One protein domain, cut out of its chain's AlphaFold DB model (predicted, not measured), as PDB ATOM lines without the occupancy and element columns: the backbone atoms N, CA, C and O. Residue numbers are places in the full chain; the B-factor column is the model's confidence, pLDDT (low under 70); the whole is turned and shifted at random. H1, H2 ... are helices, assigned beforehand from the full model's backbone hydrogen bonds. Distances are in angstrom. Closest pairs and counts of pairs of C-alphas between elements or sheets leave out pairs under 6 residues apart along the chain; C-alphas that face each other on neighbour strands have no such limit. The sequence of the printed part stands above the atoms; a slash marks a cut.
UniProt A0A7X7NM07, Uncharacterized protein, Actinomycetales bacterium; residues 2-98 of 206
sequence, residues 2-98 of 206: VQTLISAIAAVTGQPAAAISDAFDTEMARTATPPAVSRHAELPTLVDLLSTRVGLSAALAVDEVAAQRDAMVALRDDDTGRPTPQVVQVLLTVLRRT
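AT A GLANCE: This is residues 2 to 98 of the 206 residues of an uncharacterized protein of Actinomycetales bacterium (UniProt A0A7X7NM07). H1 lies in the middle of a helical body, between the hairpin of H3 and H4 on one side and H2 on the other, while H5 runs beside H1 and fills the place between H2 and H3. H1, H3, H4 and H5 make a bundle, and H2 runs steeply to H5, which it touches, and meets H1 with residues 17 to 21 alone; the unnamed stretch of residues 31 to 42 loops round from H2 to H3. The printed part has 97 residues with five named helices, in the order H1, H2, H3, H4, H5, and no named strand: the class is all helix. It is compact, with a radius of gyration of the C-alphas of 13.0 A and spans of 40 by 27 by 19 A.

IN THESE COORDINATES: H1 holds residues 2 to 13 and measures 16.4 A, beginning at C-alpha 2 at (-3.267, 1.763, 120.016). H2 holds residues 17 to 30 and measures 20.0 A. H3, residues 43 to 54, measures 16.2 A. H4, residues 62 to 77, is the longest helix, 23.2 A from C-alpha 62 at (-8.755, -4.652, 141.130) to C-alpha 77. H5, residues 85 to 97, measures 18.3 A and ends at C-alpha 97 at (-20.701, 2.335, 118.613).

HOW THE PARTS SIT: H1 is the hub, touching the four other helices. With residues 6 to 11 alone it touches H2 at a steep tilt of 65 degrees, opposite ways; the closest C-alphas, of Ala 10 and Ala 17, are 5.1 A apart. H1 and H5 touch at a shallow tilt of 19 degrees, the same way, H5 with residues 91 to 95 alone; their closest C-alphas, of Ile 9 and Leu 95, are 6.0 A apart. H1 and H3 touch at a steep tilt of 39 degrees, the same way, closest at the C-alphas of Val 12 and Val 54, 5.6 A apart. H1 and H4 only just touch, with 3 pairs of C-alphas within 8 A, the closest those of Ala 8 and Gln 68 at 7.0 A. H3 and H4 form a helical hairpin at a shallow tilt of 11 degrees; the C-alphas of Ser 51 and Arg 69, their closest, are 6.1 A apart. H5 touches H2 at a steep tilt of 60 degrees, closest at the C-alphas of Phe 24 and Val 94, 6.2 A apart. H2 is apart from H3 and from H4. In H1, H2, H4 and H5 every O i to N i+4 pair is within hydrogen-bond range; in H3, 7 of 8 are.

THE WHOLE: The two C-alphas farthest apart, of Thr 33 and Val 62, are 40.4 A apart. The printed part has no cut. The link from H2 to H3, 12 residues, is long. The mean pLDDT of the printed part is 84.1, and residues 32 to 41 are under 70.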
ATOM      1  N   VAL A   2      -1.920   2.118 120.528       90.12
ATOM      2  CA  VAL A   2      -3.267   1.763 120.016       90.12
ATOM      3  C   VAL A   2      -3.845   0.519 120.694       90.12
ATOM      4  O   VAL A   2      -4.975   0.565 121.161       90.12
ATOM      5  N   GLN A   3      -3.055  -0.548 120.856       91.88
ATOM      6  CA  GLN A   3      -3.518  -1.762 121.541       91.88
ATOM      7  C   GLN A   3      -3.932  -1.507 122.997       91.88
ATOM      8  O   GLN A   3      -4.902  -2.079 123.482       91.88
ATOM      9  N   THR A   4      -3.231  -0.611 123.692       91.69
ATOM     10  CA  THR A   4      -3.562  -0.212 125.063       91.69
ATOM     11  C   THR A   4      -4.908   0.521 125.116       91.69
ATOM     12  O   THR A   4      -5.706   0.269 126.016       91.69
ATOM     13  N   LEU A   5      -5.190   1.380 124.127       93.38
ATOM     14  CA  LEU A   5      -6.482   2.063 123.983       93.38
ATOM     15  C   LEU A   5      -7.604   1.078 123.616       93.38
ATOM     16  O   LEU A   5      -8.684   1.164 124.187       93.38
ATOM     17  N   ILE A   6      -7.344   0.111 122.731       95.19
ATOM     18  CA  ILE A   6      -8.273  -0.986 122.409       95.19
ATOM     19  C   ILE A   6      -8.611  -1.792 123.669       95.19
ATOM     20  O   ILE A   6      -9.785  -2.011 123.956       95.19
ATOM     21  N   SER A   7      -7.600  -2.167 124.459       93.50
ATOM     22  CA  SER A   7      -7.782  -2.866 125.738       93.50
ATOM     23  C   SER A   7      -8.609  -2.040 126.728       93.50
ATOM     24  O   SER A   7      -9.503  -2.563 127.387       93.50
ATOM     25  N   ALA A   8      -8.377  -0.725 126.792       92.75
ATOM     26  CA  ALA A   8      -9.167   0.165 127.639       92.75
ATOM     27  C   ALA A   8     -10.633   0.246 127.183       92.75
ATOM     28  O   ALA A   8     -11.534   0.204 128.016       92.75
ATOM     29  N   ILE A   9     -10.889   0.337 125.874       93.56
ATOM     30  CA  ILE A   9     -12.250   0.338 125.318       93.56
ATOM     31  C   ILE A   9     -12.944  -0.992 125.629       93.56
ATOM     32  O   ILE A   9     -14.089  -0.983 126.073       93.56
ATOM     33  N   ALA A  10     -12.251  -2.119 125.452       92.38
ATOM     34  CA  ALA A  10     -12.743  -3.449 125.801       92.38
ATOM     35  C   ALA A  10     -13.149  -3.525 127.280       92.38
ATOM     36  O   ALA A  10     -14.292  -3.847 127.587       92.38
ATOM     37  N   ALA A  11     -12.265  -3.097 128.185       90.44
ATOM     38  CA  ALA A  11     -12.539  -3.055 129.618       90.44
ATOM     39  C   ALA A  11     -13.743  -2.169 129.977       90.44
ATOM     40  O   ALA A  11     -14.574  -2.551 130.797       90.44
ATOM     41  N   VAL A  12     -13.854  -0.983 129.375       89.25
ATOM     42  CA  VAL A  12     -14.951  -0.043 129.661       89.25
ATOM     43  C   VAL A  12     -16.285  -0.518 129.084       89.25
ATOM     44  O   VAL A  12     -17.330  -0.186 129.628       89.25
ATOM     45  N   THR A  13     -16.262  -1.285 127.995       87.75
ATOM     46  CA  THR A  13     -17.475  -1.799 127.343       87.75
ATOM     47  C   THR A  13     -17.821  -3.230 127.751       87.75
ATOM     48  O   THR A  13     -18.847  -3.734 127.317       87.75
ATOM     49  N   GLY A  14     -16.984  -3.909 128.540       88.38
ATOM     50  CA  GLY A  14     -17.153  -5.329 128.870       88.38
ATOM     51  C   GLY A  14     -16.996  -6.279 127.674       88.38
ATOM     52  O   GLY A  14     -17.350  -7.452 127.763       88.38
ATOM     53  N   GLN A  15     -16.489  -5.789 126.541       90.88
ATOM     54  CA  GLN A  15     -16.308  -6.573 125.320       90.88
ATOM     55  C   GLN A  15     -14.943  -7.270 125.295       90.88
ATOM     56  O   GLN A  15     -13.978  -6.752 125.858       90.88
ATOM     57  N   PRO A  16     -14.794  -8.391 124.568       91.81
ATOM     58  CA  PRO A  16     -13.484  -8.975 124.308       91.81
ATOM     59  C   PRO A  16     -12.589  -8.016 123.513       91.81
ATOM     60  O   PRO A  16     -13.026  -7.421 122.527       91.81
ATOM     61  N   ALA A  17     -11.302  -7.927 123.867       92.62
ATOM     62  CA  ALA A  17     -10.344  -7.074 123.156       92.62
ATOM     63  C   ALA A  17     -10.257  -7.383 121.651       92.62
ATOM     64  O   ALA A  17     -10.145  -6.458 120.851       92.62
ATOM     65  N   ALA A  18     -10.384  -8.658 121.263       94.81
ATOM     66  CA  ALA A  18     -10.413  -9.072 119.860       94.81
ATOM     67  C   ALA A  18     -11.585  -8.439 119.087       94.81
ATOM     68  O   ALA A  18     -11.384  -7.927 117.994       94.81
ATOM     69  N   ALA A  19     -12.778  -8.371 119.688       94.38
ATOM     70  CA  ALA A  19     -13.939  -7.748 119.052       94.38
ATOM     71  C   ALA A  19     -13.739  -6.236 118.845       94.38
ATOM     72  O   ALA A  19     -14.173  -5.676 117.838       94.38
ATOM     73  N   ILE A  20     -13.051  -5.567 119.777       96.38
ATOM     74  CA  ILE A  20     -12.696  -4.149 119.632       96.38
ATOM     75  C   ILE A  20     -11.631  -3.950 118.551       96.38
ATOM     76  O   ILE A  20     -11.737  -2.996 117.780       96.38
ATOM     77  N   SER A  21     -10.638  -4.839 118.466       96.69
ATOM     78  CA  SER A  21      -9.656  -4.844 117.375       96.69
ATOM     79  C   SER A  21     -10.334  -4.999 116.012       96.69
ATOM     80  O   SER A  21     -10.114  -4.167 115.136       96.69
ATOM     81  N   ASP A  22     -11.242  -5.966 115.859       96.06
ATOM     82  CA  ASP A  22     -11.975  -6.189 114.606       96.06
ATOM     83  C   ASP A  22     -12.837  -4.971 114.218       96.06
ATOM     84  O   ASP A  22     -12.894  -4.563 113.051       96.06
ATOM     85  N   ALA A  23     -13.499  -4.350 115.203       94.75
ATOM     86  CA  ALA A  23     -14.278  -3.130 114.998       94.75
ATOM     87  C   ALA A  23     -13.393  -1.939 114.593       94.75
ATOM     88  O   ALA A  23     -13.781  -1.149 113.728       94.75
ATOM     89  N   PHE A  24     -12.204  -1.821 115.190       95.69
ATOM     90  CA  PHE A  24     -11.209  -0.817 114.829       95.69
ATOM     91  C   PHE A  24     -10.727  -1.001 113.390       95.69
ATOM     92  O   PHE A  24     -10.795  -0.046 112.618       95.69
ATOM     93  N   ASP A  25     -10.330  -2.210 112.999       94.75
ATOM     94  CA  ASP A  25      -9.852  -2.497 111.644       94.75
ATOM     95  C   ASP A  25     -10.947  -2.249 110.596       94.75
ATOM     96  O   ASP A  25     -10.707  -1.622 109.558       94.75
ATOM     97  N   THR A  26     -12.185  -2.646 110.906       94.06
ATOM     98  CA  THR A  26     -13.356  -2.389 110.056       94.06
ATOM     99  C   THR A  26     -13.594  -0.893 109.851       94.06
ATOM    100  O   THR A  26     -13.817  -0.440 108.725       94.06
ATOM    101  N   GLU A  27     -13.558  -0.097 110.922       92.75
ATOM    102  CA  GLU A  27     -13.805   1.343 110.831       92.75
ATOM    103  C   GLU A  27     -12.611   2.091 110.211       92.75
ATOM    104  O   GLU A  27     -12.812   3.035 109.442       92.75
ATOM    105  N   MET A  28     -11.376   1.636 110.444       91.50
ATOM    106  CA  MET A  28     -10.181   2.133 109.755       91.50
ATOM    107  C   MET A  28     -10.294   1.933 108.239       91.50
ATOM    108  O   MET A  28     -10.059   2.880 107.488       91.50
ATOM    109  N   ALA A  29     -10.729   0.750 107.786       90.25
ATOM    110  CA  ALA A  29     -10.937   0.461 106.366       90.25
ATOM    111  C   ALA A  29     -12.043   1.331 105.737       90.25
ATOM    112  O   ALA A  29     -11.910   1.781 104.599       90.25
ATOM    113  N   ARG A  30     -13.118   1.628 106.483       86.31
ATOM    114  CA  ARG A  30     -14.181   2.556 106.042       86.31
ATOM    115  C   ARG A  30     -13.701   4.001 105.941       86.31
ATOM    116  O   ARG A  30     -14.192   4.757 105.107       86.31
ATOM    117  N   THR A  31     -12.727   4.381 106.763       75.81
ATOM    118  CA  THR A  31     -12.192   5.745 106.858       75.81
ATOM    119  C   THR A  31     -11.018   5.965 105.889       75.81
ATOM    120  O   THR A  31     -10.094   6.721 106.181       75.81
ATOM    121  N   ALA A  32     -11.040   5.326 104.711       61.78
ATOM    122  CA  ALA A  32     -10.001   5.449 103.679       61.78
ATOM    123  C   ALA A  32      -9.816   6.891 103.153       61.78
ATOM    124  O   ALA A  32      -8.797   7.207 102.544       61.78
ATOM    125  N   THR A  33     -10.778   7.784 103.411       57.50
ATOM    126  CA  THR A  33     -10.630   9.239 103.255       57.50
ATOM    127  C   THR A  33     -10.710   9.883 104.642       57.50
ATOM    128  O   THR A  33     -11.719   9.675 105.321       57.50
ATOM    129  N   PRO A  34      -9.698  10.651 105.093       54.50
ATOM    130  CA  PRO A  34      -9.743  11.273 106.407       54.50
ATOM    131  C   PRO A  34     -10.948  12.221 106.474       54.50
ATOM    132  O   PRO A  34     -11.041  13.130 105.643       54.50
ATOM    133  N   PRO A  35     -11.879  12.061 107.432       55.00
ATOM    134  CA  PRO A  35     -12.852  13.107 107.696       55.00
ATOM    135  C   PRO A  35     -12.085  14.372 108.088       55.00
ATOM    136  O   PRO A  35     -10.990  14.285 108.651       55.00
ATOM    137  N   ALA A  36     -12.653  15.549 107.809       55.03
ATOM    138  CA  ALA A  36     -12.133  16.795 108.361       55.03
ATOM    139  C   ALA A  36     -11.955  16.589 109.870       55.03
ATOM    140  O   ALA A  36     -12.940  16.347 110.573       55.03
ATOM    141  N   VAL A  37     -10.698  16.575 110.332       54.16
ATOM    142  CA  VAL A  37     -10.349  16.243 111.714       54.16
ATOM    143  C   VAL A  37     -11.200  17.129 112.609       54.16
ATOM    144  O   VAL A  37     -11.102  18.358 112.559       54.16
ATOM    145  N   SER A  38     -12.100  16.520 113.378       55.00
ATOM    146  CA  SER A  38     -12.881  17.287 114.332       55.00
ATOM    147  C   SER A  38     -11.884  17.884 115.315       55.00
ATOM    148  O   SER A  38     -11.065  17.148 115.859       55.00
ATOM    149  N   ARG A  39     -11.952  19.197 115.574       53.56
ATOM    150  CA  ARG A  39     -11.060  19.901 116.524       53.56
ATOM    151  C   ARG A  39     -11.064  19.319 117.954       53.56
ATOM    152  O   ARG A  39     -10.366  19.830 118.808       53.56
ATOM    153  N   HIS A  40     -11.870  18.289 118.210       52.12
ATOM    154  CA  HIS A  40     -12.076  17.630 119.497       52.12
ATOM    155  C   HIS A  40     -11.486  16.205 119.558       52.12
ATOM    156  O   HIS A  40     -11.660  15.523 120.565       52.12
ATOM    157  N   ALA A  41     -10.864  15.702 118.485       63.31
ATOM    158  CA  ALA A  41     -10.276  14.360 118.449       63.31
ATOM    159  C   ALA A  41      -8.831  14.380 118.970       63.31
ATOM    160  O   ALA A  41      -7.882  14.156 118.220       63.31
ATOM    161  N   GLU A  42      -8.671  14.682 120.255       80.62
ATOM    162  CA  GLU A  42      -7.364  14.746 120.904       80.62
ATOM    163  C   GLU A  42      -7.123  13.509 121.773       80.62
ATOM    164  O   GLU A  42      -8.008  13.040 122.495       80.62
ATOM    165  N   LEU A  43      -5.903  12.971 121.704       84.88
ATOM    166  CA  LEU A  43      -5.488  11.817 122.498       84.88
ATOM    167  C   LEU A  43      -5.682  12.039 124.013       84.88
ATOM    168  O   LEU A  43      -6.242  11.139 124.637       84.88
ATOM    169  N   PRO A  44      -5.322  13.198 124.609       85.62
ATOM    170  CA  PRO A  44      -5.585  13.463 126.024       85.62
ATOM    171  C   PRO A  44      -7.061  13.319 126.396       85.62
ATOM    172  O   PRO A  44      -7.383  12.649 127.369       85.62
ATOM    173  N   THR A  45      -7.974  13.842 125.569       82.69
ATOM    174  CA  THR A  45      -9.415  13.697 125.808       82.69
ATOM    175  C   THR A  45      -9.835  12.232 125.815       82.69
ATOM    176  O   THR A  45     -10.579  11.819 126.698       82.69
ATOM    177  N   LEU A  46      -9.362  11.423 124.859       87.06
ATOM    178  CA  LEU A  46      -9.658   9.987 124.837       87.06
ATOM    179  C   LEU A  46      -9.089   9.268 126.073       87.06
ATOM    180  O   LEU A  46      -9.775   8.431 126.657       87.06
ATOM    181  N   VAL A  47      -7.865   9.600 126.486       89.12
ATOM    182  CA  VAL A  47      -7.213   9.001 127.658       89.12
ATOM    183  C   VAL A  47      -7.945   9.360 128.950       89.12
ATOM    184  O   VAL A  47      -8.235   8.458 129.735       89.12
ATOM    185  N   ASP A  48      -8.308  10.624 129.165       86.12
ATOM    186  CA  ASP A  48      -9.048  11.063 130.359       86.12
ATOM    187  C   ASP A  48     -10.422  10.384 130.445       86.12
ATOM    188  O   ASP A  48     -10.850   9.897 131.502       86.12
ATOM    189  N   LEU A  49     -11.089  10.293 129.294       83.62
ATOM    190  CA  LEU A  49     -12.361   9.606 129.133       83.62
ATOM    191  C   LEU A  49     -12.274   8.125 129.530       83.62
ATOM    192  O   LEU A  49     -13.104   7.646 130.306       83.62
ATOM    193  N   LEU A  50     -11.268   7.405 129.027       89.12
ATOM    194  CA  LEU A  50     -11.064   5.989 129.336       89.12
ATOM    195  C   LEU A  50     -10.609   5.784 130.788       89.12
ATOM    196  O   LEU A  50     -11.150   4.924 131.480       89.12
ATOM    197  N   SER A  51      -9.683   6.607 131.282       86.44
ATOM    198  CA  SER A  51      -9.114   6.502 132.636       86.44
ATOM    199  C   SER A  51     -10.174   6.613 133.727       86.44
ATOM    200  O   SER A  51     -10.163   5.849 134.697       86.44
ATOM    201  N   THR A  52     -11.135   7.523 133.542       82.06
ATOM    202  CA  THR A  52     -12.260   7.699 134.471       82.06
ATOM    203  C   THR A  52     -13.098   6.422 134.593       82.06
ATOM    204  O   THR A  52     -13.590   6.103 135.673       82.06
ATOM    205  N   ARG A  53     -13.254   5.667 133.498       80.56
ATOM    206  CA  ARG A  53     -14.177   4.527 133.409       80.56
ATOM    207  C   ARG A  53     -13.533   3.173 133.646       80.56
ATOM    208  O   ARG A  53     -14.182   2.320 134.235       80.56
ATOM    209  N   VAL A  54     -12.265   2.992 133.283       84.62
ATOM    210  CA  VAL A  54     -11.492   1.792 133.647       84.62
ATOM    211  C   VAL A  54     -11.548   1.568 135.160       84.62
ATOM    212  O   VAL A  54     -11.740   0.449 135.612       84.62
ATOM    213  N   GLY A  55     -11.495   2.653 135.939       75.38
ATOM    214  CA  GLY A  55     -11.647   2.627 137.393       75.38
ATOM    215  C   GLY A  55     -12.976   2.101 137.936       75.38
ATOM    216  O   GLY A  55     -13.063   1.817 139.126       75.38
ATOM    217  N   LEU A  56     -13.999   2.032 137.089       75.12
ATOM    218  CA  LEU A  56     -15.360   1.612 137.410       75.12
ATOM    219  C   LEU A  56     -15.760   0.353 136.625       75.12
ATOM    220  O   LEU A  56     -16.929  -0.025 136.644       75.12
ATOM    221  N   SER A  57     -14.824  -0.262 135.892       79.81
ATOM    222  CA  SER A  57     -15.125  -1.432 135.075       79.81
ATOM    223  C   SER A  57     -15.435  -2.628 135.967       79.81
ATOM    224  O   SER A  57     -14.590  -3.071 136.739       79.81
ATOM    225  N   ALA A  58     -16.639  -3.178 135.817       72.31
ATOM    226  CA  ALA A  58     -17.023  -4.438 136.446       72.31
ATOM    227  C   ALA A  58     -16.397  -5.665 135.754       72.31
ATOM    228  O   ALA A  58     -16.510  -6.775 136.265       72.31
ATOM    229  N   ALA A  59     -15.768  -5.477 134.587       78.19
ATOM    230  CA  ALA A  59     -15.149  -6.547 133.811       78.19
ATOM    231  C   ALA A  59     -13.699  -6.841 134.229       78.19
ATOM    232  O   ALA A  59     -13.149  -7.847 133.792       78.19
ATOM    233  N   LEU A  60     -13.084  -5.972 135.040       83.25
ATOM    234  CA  LEU A  60     -11.694  -6.093 135.472       83.25
ATOM    235  C   LEU A  60     -11.592  -6.377 136.974       83.25
ATOM    236  O   LEU A  60     -12.331  -5.811 137.784       83.25
ATOM    237  N   ALA A  61     -10.617  -7.200 137.353       86.50
ATOM    238  CA  ALA A  61     -10.170  -7.329 138.732       86.50
ATOM    239  C   ALA A  61      -9.440  -6.055 139.207       86.50
ATOM    240  O   ALA A  61      -9.002  -5.218 138.419       86.50
ATOM    241  N   VAL A  62      -9.312  -5.881 140.526       85.19
ATOM    242  CA  VAL A  62      -8.755  -4.652 141.130       85.19
ATOM    243  C   VAL A  62      -7.317  -4.374 140.671       85.19
ATOM    244  O   VAL A  62      -6.951  -3.226 140.419       85.19
ATOM    245  N   ASP A  63      -6.502  -5.417 140.556       88.62
ATOM    246  CA  ASP A  63      -5.129  -5.363 140.058       88.62
ATOM    247  C   ASP A  63      -5.067  -5.055 138.555       88.62
ATOM    248  O   ASP A  63      -4.246  -4.242 138.129       88.62
ATOM    249  N   GLU A  64      -5.987  -5.605 137.761       89.56
ATOM    250  CA  GLU A  64      -6.119  -5.285 136.334       89.56
ATOM    251  C   GLU A  64      -6.526  -3.819 136.116       89.56
ATOM    252  O   GLU A  64      -5.982  -3.142 135.240       89.56
ATOM    253  N   VAL A  65      -7.424  -3.283 136.953       87.44
ATOM    254  CA  VAL A  65      -7.789  -1.857 136.949       87.44
ATOM    255  C   VAL A  65      -6.571  -0.980 137.237       87.44
ATOM    256  O   VAL A  65      -6.385   0.045 136.574       87.44
ATOM    257  N   ALA A  66      -5.744  -1.356 138.217       87.25
ATOM    258  CA  ALA A  66      -4.530  -0.617 138.556       87.25
ATOM    259  C   ALA A  66      -3.531  -0.618 137.388       87.25
ATOM    260  O   ALA A  66      -3.128   0.451 136.931       87.25
ATOM    261  N   ALA A  67      -3.233  -1.794 136.825       89.19
ATOM    262  CA  ALA A  67      -2.331  -1.925 135.682       89.19
ATOM    263  C   ALA A  67      -2.816  -1.127 134.458       89.19
ATOM    264  O   ALA A  67      -2.035  -0.453 133.782       89.19
ATOM    265  N   GLN A  68      -4.124  -1.155 134.187       88.38
ATOM    266  CA  GLN A  68      -4.710  -0.429 133.066       88.38
ATOM    267  C   GLN A  68      -4.663   1.094 133.284       88.38
ATOM    268  O   GLN A  68      -4.437   1.840 132.330       88.38
ATOM    269  N   ARG A  69      -4.834   1.574 134.524       87.00
ATOM    270  CA  ARG A  69      -4.656   2.993 134.873       87.00
ATOM    271  C   ARG A  69      -3.212   3.447 134.697       87.00
ATOM    272  O   ARG A  69      -2.997   4.478 134.066       87.00
ATOM    273  N   ASP A  70      -2.247   2.671 135.179       89.00
ATOM    274  CA  ASP A  70      -0.822   2.987 135.024       89.00
ATOM    275  C   ASP A  70      -0.438   3.069 133.541       89.00
ATOM    276  O   ASP A  70       0.240   4.006 133.112       89.00
ATOM    277  N   ALA A  71      -0.967   2.155 132.722       89.50
ATOM    278  CA  ALA A  71      -0.784   2.195 131.276       89.50
ATOM    279  C   ALA A  71      -1.406   3.450 130.631       89.50
ATOM    280  O   ALA A  71      -0.816   4.010 129.710       89.50
ATOM    281  N   MET A  72      -2.570   3.922 131.099       88.12
ATOM    282  CA  MET A  72      -3.171   5.176 130.613       88.12
ATOM    283  C   MET A  72      -2.353   6.410 131.003       88.12
ATOM    284  O   MET A  72      -2.183   7.306 130.176       88.12
ATOM    285  N   VAL A  73      -1.816   6.451 132.226       85.19
ATOM    286  CA  VAL A  73      -0.927   7.535 132.676       85.19
ATOM    287  C   VAL A  73       0.328   7.578 131.806       85.19
ATOM    288  O   VAL A  73       0.665   8.635 131.278       85.19
ATOM    289  N   ALA A  74       0.947   6.422 131.552       86.25
ATOM    290  CA  ALA A  74       2.107   6.330 130.671       86.25
ATOM    291  C   ALA A  74       1.810   6.836 129.245       86.25
ATOM    292  O   ALA A  74       2.634   7.533 128.667       86.25
ATOM    293  N   LEU A  75       0.621   6.558 128.686       84.88
ATOM    294  CA  LEU A  75       0.229   7.077 127.364       84.88
ATOM    295  C   LEU A  75       0.086   8.598 127.314       84.88
ATOM    296  O   LEU A  75       0.226   9.181 126.239       84.88
ATOM    297  N   ARG A  76      -0.277   9.228 128.434       80.69
ATOM    298  CA  ARG A  76      -0.418  10.683 128.503       80.69
ATOM    299  C   ARG A  76       0.946  11.361 128.448       80.69
ATOM    300  O   ARG A  76       1.086  12.378 127.770       80.69
ATOM    301  N   ASP A  77       1.917  10.771 129.134       80.38
ATOM    302  CA  ASP A  77       3.243  11.346 129.336       80.38
ATOM    303  C   ASP A  77       4.247  10.928 128.229       80.38
ATOM    304  O   ASP A  77       5.305  11.540 128.098       80.38
ATOM    305  N   ASP A  78       3.911   9.930 127.398       79.56
ATOM    306  CA  ASP A  78       4.712   9.475 126.250       79.56
ATOM    307  C   ASP A  78       4.362  10.232 124.948       79.56
ATOM    308  O   ASP A  78       3.240  10.185 124.424       79.56
ATOM    309  N   ASP A  79       5.353  10.931 124.392       73.94
ATOM    310  CA  ASP A  79       5.251  11.632 123.105       73.94
ATOM    311  C   ASP A  79       5.677  10.761 121.908       73.94
ATOM    312  O   ASP A  79       5.448  11.122 120.747       73.94
ATOM    313  N   THR A  80       6.268   9.594 122.156       75.81
ATOM    314  CA  THR A  80       6.843   8.733 121.122       75.81
ATOM    315  C   THR A  80       5.768   7.867 120.466       75.81
ATOM    316  O   THR A  80       5.075   7.091 121.114       75.81
ATOM    317  N   GLY A  81       5.629   7.950 119.137       71.06
ATOM    318  CA  GLY A  81       4.707   7.076 118.400       71.06
ATOM    319  C   GLY A  81       3.221   7.372 118.640       71.06
ATOM    320  O   GLY A  81       2.392   6.461 118.531       71.06
ATOM    321  N   ARG A  82       2.877   8.635 118.944       82.31
ATOM    322  CA  ARG A  82       1.488   9.066 119.143       82.31
ATOM    323  C   ARG A  82       0.592   8.669 117.961       82.31
ATOM    324  O   ARG A  82       0.952   8.923 116.807       82.31
ATOM    325  N   PRO A  83      -0.591   8.079 118.224       86.31
ATOM    326  CA  PRO A  83      -1.555   7.785 117.176       86.31
ATOM    327  C   PRO A  83      -1.954   9.065 116.445       86.31
ATOM    328  O   PRO A  83      -2.120  10.126 117.050       86.31
ATOM    329  N   THR A  84      -2.132   8.959 115.131       86.56
ATOM    330  CA  THR A  84      -2.588  10.088 114.319       86.56
ATOM    331  C   THR A  84      -3.999  10.520 114.748       86.56
ATOM    332  O   THR A  84      -4.762   9.703 115.276       86.56
ATOM    333  N   PRO A  85      -4.415  11.772 114.477       85.25
ATOM    334  CA  PRO A  85      -5.779  12.217 114.775       85.25
ATOM    335  C   PRO A  85      -6.863  11.334 114.141       85.25
ATOM    336  O   PRO A  85      -7.924  11.139 114.727       85.25
ATOM    337  N   GLN A  86      -6.584  10.744 112.972       86.19
ATOM    338  CA  GLN A  86      -7.470   9.769 112.333       86.19
ATOM    339  C   GLN A  86      -7.657   8.520 113.204       86.19
ATOM    340  O   GLN A  86      -8.790   8.105 113.428       86.19
ATOM    341  N   VAL A  87      -6.570   7.952 113.735       90.25
ATOM    342  CA  VAL A  87      -6.627   6.778 114.621       90.25
ATOM    343  C   VAL A  87      -7.402   7.098 115.900       90.25
ATOM    344  O   VAL A  87      -8.267   6.322 116.298       90.25
ATOM    345  N   VAL A  88      -7.157   8.261 116.517       89.88
ATOM    346  CA  VAL A  88      -7.904   8.708 117.709       89.88
ATOM    347  C   VAL A  88      -9.395   8.860 117.395       89.88
ATOM    348  O   VAL A  88     -10.242   8.410 118.166       89.88
ATOM    349  N   GLN A  89      -9.732   9.448 116.245       88.19
ATOM    350  CA  GLN A  89     -11.116   9.608 115.809       88.19
ATOM    351  C   GLN A  89     -11.806   8.261 115.566       88.19
ATOM    352  O   GLN A  89     -12.966   8.107 115.948       88.19
ATOM    353  N   VAL A  90     -11.114   7.286 114.969       91.44
ATOM    354  CA  VAL A  90     -11.656   5.936 114.780       91.44
ATOM    355  C   VAL A  90     -11.867   5.242 116.124       91.44
ATOM    356  O   VAL A  90     -12.953   4.724 116.355       91.44
ATOM    357  N   LEU A  91     -10.911   5.314 117.054       92.81
ATOM    358  CA  LEU A  91     -11.071   4.762 118.405       92.81
ATOM    359  C   LEU A  91     -12.258   5.390 119.153       92.81
ATOM    360  O   LEU A  91     -13.033   4.675 119.783       92.81
ATOM    361  N   LEU A  92     -12.453   6.708 119.038       89.25
ATOM    362  CA  LEU A  92     -13.635   7.389 119.579       89.25
ATOM    363  C   LEU A  92     -14.931   6.899 118.924       89.25
ATOM    364  O   LEU A  92     -15.946   6.778 119.606       89.25
ATOM    365  N   THR A  93     -14.925   6.640 117.617       88.44
ATOM    366  CA  THR A  93     -16.089   6.092 116.911       88.44
ATOM    367  C   THR A  93     -16.389   4.665 117.354       88.44
ATOM    368  O   THR A  93     -17.550   4.367 117.624       88.44
ATOM    369  N   VAL A  94     -15.368   3.812 117.481       91.94
ATOM    370  CA  VAL A  94     -15.498   2.440 117.995       91.94
ATOM    371  C   VAL A  94     -16.089   2.478 119.400       91.94
ATOM    372  O   VAL A  94     -17.172   1.947 119.608       91.94
ATOM    373  N   LEU A  95     -15.480   3.222 120.329       88.81
ATOM    374  CA  LEU A  95     -15.987   3.388 121.696       88.81
ATOM    375  C   LEU A  95     -17.459   3.837 121.749       88.81
ATOM    376  O   LEU A  95     -18.196   3.421 122.636       88.81
ATOM    377  N   ARG A  96     -17.891   4.684 120.806       84.50
ATOM    378  CA  ARG A  96     -19.265   5.214 120.740       84.50
ATOM    379  C   ARG A  96     -20.286   4.295 120.064       84.50
ATOM    380  O   ARG A  96     -21.476   4.598 120.064       84.50
ATOM    381  N   ARG A  97     -19.833   3.262 119.359       85.19
ATOM    382  CA  ARG A  97     -20.701   2.335 118.613       85.19
ATOM    383  C   ARG A  97     -20.709   0.944 119.216       85.19
ATOM    384  O   ARG A  97     -21.655   0.197 118.988       85.19
ATOM    385  N   THR A  98     -19.667   0.604 119.959       87.00
ATOM    386  CA  THR A  98     -19.562  -0.660 120.662       87.00
ATOM    387  C   THR A  98     -20.633  -0.733 121.756       87.00
ATOM    388  O   THR A  98     -20.666   0.137 122.629       87.00
TER     389      THR A  98